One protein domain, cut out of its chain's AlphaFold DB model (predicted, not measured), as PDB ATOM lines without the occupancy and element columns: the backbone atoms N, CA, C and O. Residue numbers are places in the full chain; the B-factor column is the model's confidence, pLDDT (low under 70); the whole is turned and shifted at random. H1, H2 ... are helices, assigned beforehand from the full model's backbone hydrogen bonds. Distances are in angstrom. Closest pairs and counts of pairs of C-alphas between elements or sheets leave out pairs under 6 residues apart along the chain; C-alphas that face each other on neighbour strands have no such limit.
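Overview. This is residues 105 to 167 of the 251 residues of the protein "Hypothetical protein" of Meloidogyne enterolobii (UniProt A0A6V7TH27). Two helices meet near their ends in a wide, stretched corner, the last turns of the long helix H1 packing on the first part of H2, and a long loop of residues 133 to 145 bulges out to one side of both helices as it leads from the end of H1 back to the start of H2. The two far ends, residues 105 to 121 in H1 and residues 160 to 167, of which 160 to 165 belong to H2, stick out in opposite directions from a small body. The printed part has 63 residues with two named helices, H1 then H2, and no named strand; the class is all helix. The whole is extended, with a radius of gyration of the C-alphas of 16.6 A, and spans 58 by 26 by 14 A, only just a rod.

Arrangement. H1, residues 105 to 132, touches H2, residues 146 to 165, with 7 pairs of C-alphas within 8 A. The closest C-alphas of the two are those of Ala 129 and Thr 149, 5.6 A apart. H1 touches with residues 128 to 132 alone, and H2 with residues 149 to 156 alone. Their lines stand at a steep tilt of 43 degrees, and they run the same way. Their centres are 24.2 A apart. Every O i to N i+4 pair is within hydrogen-bond range in H1, and 15 of 16 are in H2.

Along the chain. H1 is 41.2 A long from C-alpha 105 at (-14.660, 45.838, -5.278) to C-alpha 132 at (-26.766, 49.942, 33.838). H2 is 29.4 A long and ends with C-alpha 165 at (-45.786, 46.210, 41.277).

Size, cuts and confidence. The two C-alphas farthest apart, those of His 105 and Gln 167, are 59.1 A apart. Without the stretches that stand free, the body has 38 residues and spans 25 by 21 by 15 A. The printed part has no cut. The link from H1 to H2, 13 residues, is long. The mean pLDDT of the printed part is 89.4, and it is under 70 in residues 136 to 141 and in residue 167.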
ATOM      1  N   HIS A 105     -13.808  44.670  -5.544       82.94
ATOM      2  CA  HIS A 105     -14.660  45.838  -5.278       82.94
ATOM      3  C   HIS A 105     -16.017  45.504  -4.634       82.94
ATOM      4  O   HIS A 105     -16.516  46.232  -3.778       82.94
ATOM      5  N   GLN A 106     -16.636  44.389  -5.029       84.50
ATOM      6  CA  GLN A 106     -17.912  43.951  -4.455       84.50
ATOM      7  C   GLN A 106     -17.734  43.458  -3.017       84.50
ATOM      8  O   GLN A 106     -18.597  43.703  -2.173       84.50
ATOM      9  N   VAL A 107     -16.605  42.799  -2.733       89.75
ATOM     10  CA  VAL A 107     -16.238  42.357  -1.382       89.75
ATOM     11  C   VAL A 107     -15.994  43.566  -0.480       89.75
ATOM     12  O   VAL A 107     -16.589  43.638   0.592       89.75
ATOM     13  N   ALA A 108     -15.241  44.568  -0.944       92.50
ATOM     14  CA  ALA A 108     -15.012  45.806  -0.196       92.50
ATOM     15  C   ALA A 108     -16.329  46.507   0.182       92.50
ATOM     16  O   ALA A 108     -16.548  46.840   1.345       92.50
ATOM     17  N   ARG A 109     -17.267  46.636  -0.769       94.69
ATOM     18  CA  ARG A 109     -18.600  47.200  -0.492       94.69
ATOM     19  C   ARG A 109     -19.407  46.375   0.511       94.69
ATOM     20  O   ARG A 109     -20.188  46.951   1.262       94.69
ATOM     21  N   ARG A 110     -19.283  45.044   0.503       95.69
ATOM     22  CA  ARG A 110     -19.952  44.174   1.485       95.69
ATOM     23  C   ARG A 110     -19.352  44.361   2.879       95.69
ATOM     24  O   ARG A 110     -20.113  44.528   3.825       95.69
ATOM     25  N   ASN A 111     -18.027  44.381   2.987       97.62
ATOM     26  CA  ASN A 111     -17.322  44.536   4.259       97.62
ATOM     27  C   ASN A 111     -17.589  45.902   4.889       97.62
ATOM     28  O   ASN A 111     -17.788  45.990   6.093       97.62
ATOM     29  N   GLU A 112     -17.663  46.952   4.074       97.44
ATOM     30  CA  GLU A 112     -17.998  48.290   4.556       97.44
ATOM     31  C   GLU A 112     -19.407  48.349   5.162       97.44
ATOM     32  O   GLU A 112     -19.613  48.936   6.221       97.44
ATOM     33  N   ARG A 113     -20.388  47.680   4.539       98.12
ATOM     34  CA  ARG A 113     -21.729  47.566   5.131       98.12
ATOM     35  C   ARG A 113     -21.707  46.797   6.444       98.12
ATOM     36  O   ARG A 113     -22.379  47.207   7.382       98.12
ATOM     37  N   GLU A 114     -20.936  45.715   6.512       98.19
ATOM     38  CA  GLU A 114     -20.837  44.925   7.739       98.19
ATOM     39  C   GLU A 114     -20.183  45.718   8.871       98.19
ATOM     40  O   GLU A 114     -20.684  45.697   9.990       98.19
ATOM     41  N   ARG A 115     -19.144  46.507   8.577       98.50
ATOM     42  CA  ARG A 115     -18.547  47.434   9.549       98.50
ATOM     43  C   ARG A 115     -19.576  48.413  10.100       98.50
ATOM     44  O   ARG A 115     -19.696  48.524  11.314       98.50
ATOM     45  N   LYS A 116     -20.360  49.063   9.233       98.50
ATOM     46  CA  LYS A 116     -21.419  49.998   9.655       98.50
ATOM     47  C   LYS A 116     -22.494  49.320  10.502       98.50
ATOM     48  O   LYS A 116     -22.919  49.871  11.511       98.50
ATOM     49  N   ARG A 117     -22.907  48.109  10.120       98.50
ATOM     50  CA  ARG A 117     -23.887  47.320  10.876       98.50
ATOM     51  C   ARG A 117     -23.359  46.970  12.270       98.50
ATOM     52  O   ARG A 117     -24.067  47.148  13.254       98.50
ATOM     53  N   VAL A 118     -22.119  46.490  12.355       98.44
ATOM     54  CA  VAL A 118     -21.471  46.139  13.628       98.44
ATOM     55  C   VAL A 118     -21.257  47.375  14.497       98.44
ATOM     56  O   VAL A 118     -21.499  47.304  15.697       98.44
ATOM     57  N   GLN A 119     -20.870  48.507  13.905       98.44
ATOM     58  CA  GLN A 119     -20.750  49.780  14.613       98.44
ATOM     59  C   GLN A 119     -22.078  50.181  15.263       98.44
ATOM     60  O   GLN A 119     -22.107  50.401  16.465       98.44
ATOM     61  N   GLN A 120     -23.188  50.151  14.517       98.38
ATOM     62  CA  GLN A 120     -24.516  50.461  15.060       98.38
ATOM     63  C   GLN A 120     -24.894  49.558  16.249       98.38
ATOM     64  O   GLN A 120     -25.472  50.026  17.229       98.38
ATOM     65  N   VAL A 121     -24.573  48.263  16.170       98.19
ATOM     66  CA  VAL A 121     -24.823  47.316  17.268       98.19
ATOM     67  C   VAL A 121     -23.959  47.649  18.484       98.19
ATOM     68  O   VAL A 121     -24.464  47.637  19.604       98.19
ATOM     69  N   ASN A 122     -22.680  47.963  18.278       98.19
ATOM     70  CA  ASN A 122     -21.777  48.330  19.364       98.19
ATOM     71  C   ASN A 122     -22.207  49.645  20.033       98.19
ATOM     72  O   ASN A 122     -22.251  49.695  21.256       98.19
ATOM     73  N   ASP A 123     -22.621  50.656  19.265       98.00
ATOM     74  CA  ASP A 123     -23.132  51.920  19.810       98.00
ATOM     75  C   ASP A 123     -24.385  51.692  20.676       98.00
ATOM     76  O   ASP A 123     -24.546  52.288  21.741       98.00
ATOM     77  N   GLY A 124     -25.291  50.809  20.235       97.44
ATOM     78  CA  GLY A 124     -26.461  50.413  21.026       97.44
ATOM     79  C   GLY A 124     -26.077  49.668  22.305       97.44
ATOM     80  O   GLY A 124     -26.651  49.902  23.367       97.44
ATOM     81  N   TYR A 125     -25.069  48.808  22.210       97.00
ATOM     82  CA  TYR A 125     -24.551  48.045  23.332       97.00
ATOM     83  C   TYR A 125     -23.880  48.943  24.392       97.00
ATOM     84  O   TYR A 125     -24.119  48.768  25.585       97.00
ATOM     85  N   GLU A 126     -23.097  49.942  23.981       95.12
ATOM     86  CA  GLU A 126     -22.484  50.913  24.900       95.12
ATOM     87  C   GLU A 126     -23.532  51.757  25.624       95.12
ATOM     88  O   GLU A 126     -23.429  51.967  26.832       95.12
ATOM     89  N   LYS A 127     -24.578  52.196  24.914       95.31
ATOM     90  CA  LYS A 127     -25.705  52.903  25.538       95.31
ATOM     91  C   LYS A 127     -26.355  52.057  26.624       95.31
ATOM     92  O   LYS A 127     -26.578  52.568  27.716       95.31
ATOM     93  N   LEU A 128     -26.603  50.777  26.341       95.75
ATOM     94  CA  LEU A 128     -27.144  49.849  27.329       95.75
ATOM     95  C   LEU A 128     -26.205  49.706  28.534       95.75
ATOM     96  O   LEU A 128     -26.655  49.807  29.666       95.75
ATOM     97  N   ALA A 129     -24.900  49.527  28.324       93.25
ATOM     98  CA  ALA A 129     -23.948  49.436  29.432       93.25
ATOM     99  C   ALA A 129     -23.962  50.702  30.309       93.25
ATOM    100  O   ALA A 129     -24.022  50.603  31.531       93.25
ATOM    101  N   ASN A 130     -24.002  51.885  29.692       91.12
ATOM    102  CA  ASN A 130     -24.033  53.155  30.415       91.12
ATOM    103  C   ASN A 130     -25.290  53.320  31.277       91.12
ATOM    104  O   ASN A 130     -25.184  53.830  32.389       91.12
ATOM    105  N   THR A 131     -26.464  52.875  30.811       91.38
ATOM    106  CA  THR A 131     -27.687  52.945  31.632       91.38
ATOM    107  C   THR A 131     -27.626  52.036  32.857       91.38
ATOM    108  O   THR A 131     -28.256  52.329  33.866       91.38
ATOM    109  N   LEU A 132     -26.863  50.942  32.777       91.69
ATOM    110  CA  LEU A 132     -26.766  49.942  33.838       91.69
ATOM    111  C   LEU A 132     -25.697  50.268  34.885       91.69
ATOM    112  O   LEU A 132     -25.787  49.754  35.990       91.69
ATOM    113  N   ASN A 133     -24.728  51.139  34.587       84.06
ATOM    114  CA  ASN A 133     -23.717  51.561  35.568       84.06
ATOM    115  C   ASN A 133     -24.320  52.325  36.763       84.06
ATOM    116  O   ASN A 133     -23.703  52.397  37.817       84.06
ATOM    117  N   ASN A 134     -25.525  52.884  36.604       76.94
ATOM    118  CA  ASN A 134     -26.262  53.553  37.681       76.94
ATOM    119  C   ASN A 134     -27.118  52.578  38.510       76.94
ATOM    120  O   ASN A 134     -27.778  52.995  39.460       76.94
ATOM    121  N   PHE A 135     -27.179  51.300  38.126       79.56
ATOM    122  CA  PHE A 135     -27.932  50.292  38.853       79.56
ATOM    123  C   PHE A 135     -27.076  49.767  40.013       79.56
ATOM    124  O   PHE A 135     -26.107  49.035  39.814       79.56
ATOM    125  N   GLU A 136     -27.468  50.152  41.231       62.78
ATOM    126  CA  GLU A 136     -26.710  50.023  42.483       62.78
ATOM    127  C   GLU A 136     -26.123  48.632  42.833       62.78
ATOM    128  O   GLU A 136     -25.038  48.606  43.416       62.78
ATOM    129  N   PRO A 137     -26.690  47.464  42.449       61.78
ATOM    130  CA  PRO A 137     -26.015  46.189  42.724       61.78
ATOM    131  C   PRO A 137     -24.713  45.999  41.927       61.78
ATOM    132  O   PRO A 137     -23.940  45.086  42.212       61.78
ATOM    133  N   ILE A 138     -24.443  46.827  40.914       63.75
ATOM    134  CA  ILE A 138     -23.205  46.783  40.125       63.75
ATOM    135  C   ILE A 138     -22.625  48.200  40.052       63.75
ATOM    136  O   ILE A 138     -22.278  48.713  38.991       63.75
ATOM    137  N   CYS A 139     -22.536  48.866  41.208       59.06
ATOM    138  CA  CYS A 139     -21.756  50.092  41.367       59.06
ATOM    139  C   CYS A 139     -20.263  49.750  41.345       59.06
ATOM    140  O   CYS A 139     -19.566  49.707  42.357       59.06
ATOM    141  N   ASN A 140     -19.768  49.468  40.152       61.72
ATOM    142  CA  ASN A 140     -18.361  49.285  39.895       61.72
ATOM    143  C   ASN A 140     -18.028  50.320  38.823       61.72
ATOM    144  O   ASN A 140     -18.551  50.228  37.719       61.72
ATOM    145  N   GLU A 141     -17.110  51.252  39.081       67.19
ATOM    146  CA  GLU A 141     -16.596  52.219  38.084       67.19
ATOM    147  C   GLU A 141     -15.927  51.544  36.852       67.19
ATOM    148  O   GLU A 141     -15.356  52.195  35.973       67.19
ATOM    149  N   ARG A 142     -15.991  50.208  36.775       81.81
ATOM    150  CA  ARG A 142     -15.507  49.360  35.691       81.81
ATOM    151  C   ARG A 142     -16.534  49.267  34.561       81.81
ATOM    152  O   ARG A 142     -17.739  49.184  34.775       81.81
ATOM    153  N   LYS A 143     -16.040  49.157  33.330       86.50
ATOM    154  CA  LYS A 143     -16.876  48.882  32.154       86.50
ATOM    155  C   LYS A 143     -17.380  47.433  32.178       86.50
ATOM    156  O   LYS A 143     -16.585  46.515  32.369       86.50
ATOM    157  N   LEU A 144     -18.674  47.232  31.932       89.00
ATOM    158  CA  LEU A 144     -19.292  45.906  31.808       89.00
ATOM    159  C   LEU A 144     -18.920  45.220  30.480       89.00
ATOM    160  O   LEU A 144     -18.936  45.842  29.413       89.00
ATOM    161  N   THR A 145     -18.620  43.921  30.528       93.25
ATOM    162  CA  THR A 145     -18.388  43.083  29.334       93.25
ATOM    163  C   THR A 145     -19.691  42.689  28.629       93.25
ATOM    164  O   THR A 145     -20.754  42.710  29.248       93.25
ATOM    165  N   LYS A 146     -19.598  42.237  27.356       94.00
ATOM    166  CA  LYS A 146     -20.727  41.756  26.509       94.00
ATOM    167  C   LYS A 146     -21.731  40.883  27.243       94.00
ATOM    168  O   LYS A 146     -22.933  41.119  27.169       94.00
ATOM    169  N   ALA A 147     -21.231  39.882  27.950       94.88
ATOM    170  CA  ALA A 147     -22.080  38.971  28.694       94.88
ATOM    171  C   ALA A 147     -22.661  39.626  29.955       94.88
ATOM    172  O   ALA A 147     -23.840  39.435  30.246       94.88
ATOM    173  N   GLU A 148     -21.863  40.406  30.688       91.56
ATOM    174  CA  GLU A 148     -22.310  41.071  31.914       91.56
ATOM    175  C   GLU A 148     -23.415  42.089  31.640       91.56
ATOM    176  O   GLU A 148     -24.450  42.008  32.281       91.56
ATOM    177  N   THR A 149     -23.272  42.983  30.657       94.38
ATOM    178  CA  THR A 149     -24.327  43.961  30.334       94.38
ATOM    179  C   THR A 149     -25.643  43.279  29.984       94.38
ATOM    180  O   THR A 149     -26.691  43.746  30.416       94.38
ATOM    181  N   LEU A 150     -25.617  42.168  29.238       96.75
ATOM    182  CA  LEU A 150     -26.843  41.437  28.901       96.75
ATOM    183  C   LEU A 150     -27.482  40.801  30.138       96.75
ATOM    184  O   LEU A 150     -28.694  40.911  30.316       96.75
ATOM    185  N   LYS A 151     -26.675  40.178  31.008       92.94
ATOM    186  CA  LYS A 151     -27.155  39.636  32.285       92.94
ATOM    187  C   LYS A 151     -27.765  40.753  33.127       92.94
ATOM    188  O   LYS A 151     -28.927  40.665  33.495       92.94
ATOM    189  N   THR A 152     -27.026  41.834  33.350       92.12
ATOM    190  CA  THR A 152     -27.456  42.982  34.149       92.12
ATOM    191  C   THR A 152     -28.714  43.649  33.606       92.12
ATOM    192  O   THR A 152     -29.580  44.014  34.393       92.12
ATOM    193  N   ALA A 153     -28.872  43.763  32.284       95.75
ATOM    194  CA  ALA A 153     -30.069  44.339  31.673       95.75
ATOM    195  C   ALA A 153     -31.340  43.568  32.052       95.75
ATOM    196  O   ALA A 153     -32.346  44.174  32.411       95.75
ATOM    197  N   ILE A 154     -31.282  42.232  32.024       95.62
ATOM    198  CA  ILE A 154     -32.411  41.374  32.414       95.62
ATOM    199  C   ILE A 154     -32.783  41.621  33.876       95.62
ATOM    200  O   ILE A 154     -33.958  41.704  34.223       95.62
ATOM    201  N   LEU A 155     -31.777  41.738  34.738       92.56
ATOM    202  CA  LEU A 155     -31.980  41.937  36.167       92.56
ATOM    203  C   LEU A 155     -32.531  43.330  36.474       92.56
ATOM    204  O   LEU A 155     -33.425  43.468  37.304       92.56
ATOM    205  N   TYR A 156     -32.041  44.344  35.765       94.56
ATOM    206  CA  TYR A 156     -32.514  45.715  35.889       94.56
ATOM    207  C   TYR A 156     -33.989  45.841  35.503       94.56
ATOM    208  O   TYR A 156     -34.760  46.448  36.241       94.56
ATOM    209  N   ILE A 157     -34.406  45.205  34.402       95.38
ATOM    210  CA  ILE A 157     -35.818  45.172  33.997       95.38
ATOM    211  C   ILE A 157     -36.679  44.558  35.109       95.38
ATOM    212  O   ILE A 157     -37.657  45.175  35.515       95.38
ATOM    213  N   LYS A 158     -36.286  43.400  35.660       93.69
ATOM    214  CA  LYS A 158     -37.028  42.750  36.759       93.69
ATOM    215  C   LYS A 158     -37.142  43.637  37.997       93.69
ATOM    216  O   LYS A 158     -38.223  43.773  38.553       93.69
ATOM    217  N   HIS A 159     -36.043  44.277  38.392       91.25
ATOM    218  CA  HIS A 159     -36.040  45.208  39.516       91.25
ATOM    219  C   HIS A 159     -37.022  46.367  39.298       91.25
ATOM    220  O   HIS A 159     -37.807  46.688  40.188       91.25
ATOM    221  N   LEU A 160     -37.025  46.969  38.104       93.56
ATOM    222  CA  LEU A 160     -37.980  48.025  37.767       93.56
ATOM    223  C   LEU A 160     -39.429  47.517  37.776       93.56
ATOM    224  O   LEU A 160     -40.305  48.204  38.291       93.56
ATOM    225  N   GLU A 161     -39.693  46.324  37.240       94.25
ATOM    226  CA  GLU A 161     -41.028  45.719  37.274       94.25
ATOM    227  C   GLU A 161     -41.525  45.496  38.707       94.25
ATOM    228  O   GLU A 161     -42.695  45.747  38.989       94.25
ATOM    229  N   ASP A 162     -40.663  45.041  39.614       91.00
ATOM    230  CA  ASP A 162     -41.040  44.785  41.006       91.00
ATOM    231  C   ASP A 162     -41.287  46.086  41.777       91.00
ATOM    232  O   ASP A 162     -42.280  46.175  42.500       91.00
ATOM    233  N   LEU A 163     -40.480  47.130  41.540       91.81
ATOM    234  CA  LEU A 163     -40.744  48.474  42.068       91.81
ATOM    235  C   LEU A 163     -42.101  49.021  41.608       91.81
ATOM    236  O   LEU A 163     -42.805  49.659  42.388       91.81
ATOM    237  N   LEU A 164     -42.485  48.767  40.356       92.88
ATOM    238  CA  LEU A 164     -43.779  49.196  39.825       92.88
ATOM    239  C   LEU A 164     -44.947  48.377  40.398       92.88
ATOM    240  O   LEU A 164     -46.012  48.933  40.644       92.88
ATOM    241  N   LYS A 165     -44.763  47.074  40.650       88.00
ATOM    242  CA  LYS A 165     -45.786  46.210  41.277       88.00
ATOM    243  C   LYS A 165     -46.004  46.537  42.756       88.00
ATOM    244  O   LYS A 165     -47.119  46.400  43.249       88.00
ATOM    245  N   GLN A 166     -44.950  46.958  43.453       71.50
ATOM    246  CA  GLN A 166     -44.988  47.365  44.861       71.50
ATOM    247  C   GLN A 166     -45.567  48.768  45.080       71.50
ATOM    248  O   GLN A 166     -45.696  49.181  46.227       71.50
ATOM    249  N   GLN A 167     -45.951  49.485  44.019       62.31
ATOM    250  CA  GLN A 167     -46.784  50.682  44.117       62.31
ATOM    251  C   GLN A 167     -48.257  50.335  43.835       62.31
ATOM    252  O   GLN A 167     -48.770  50.648  42.757       62.31
TER     253      GLN A 167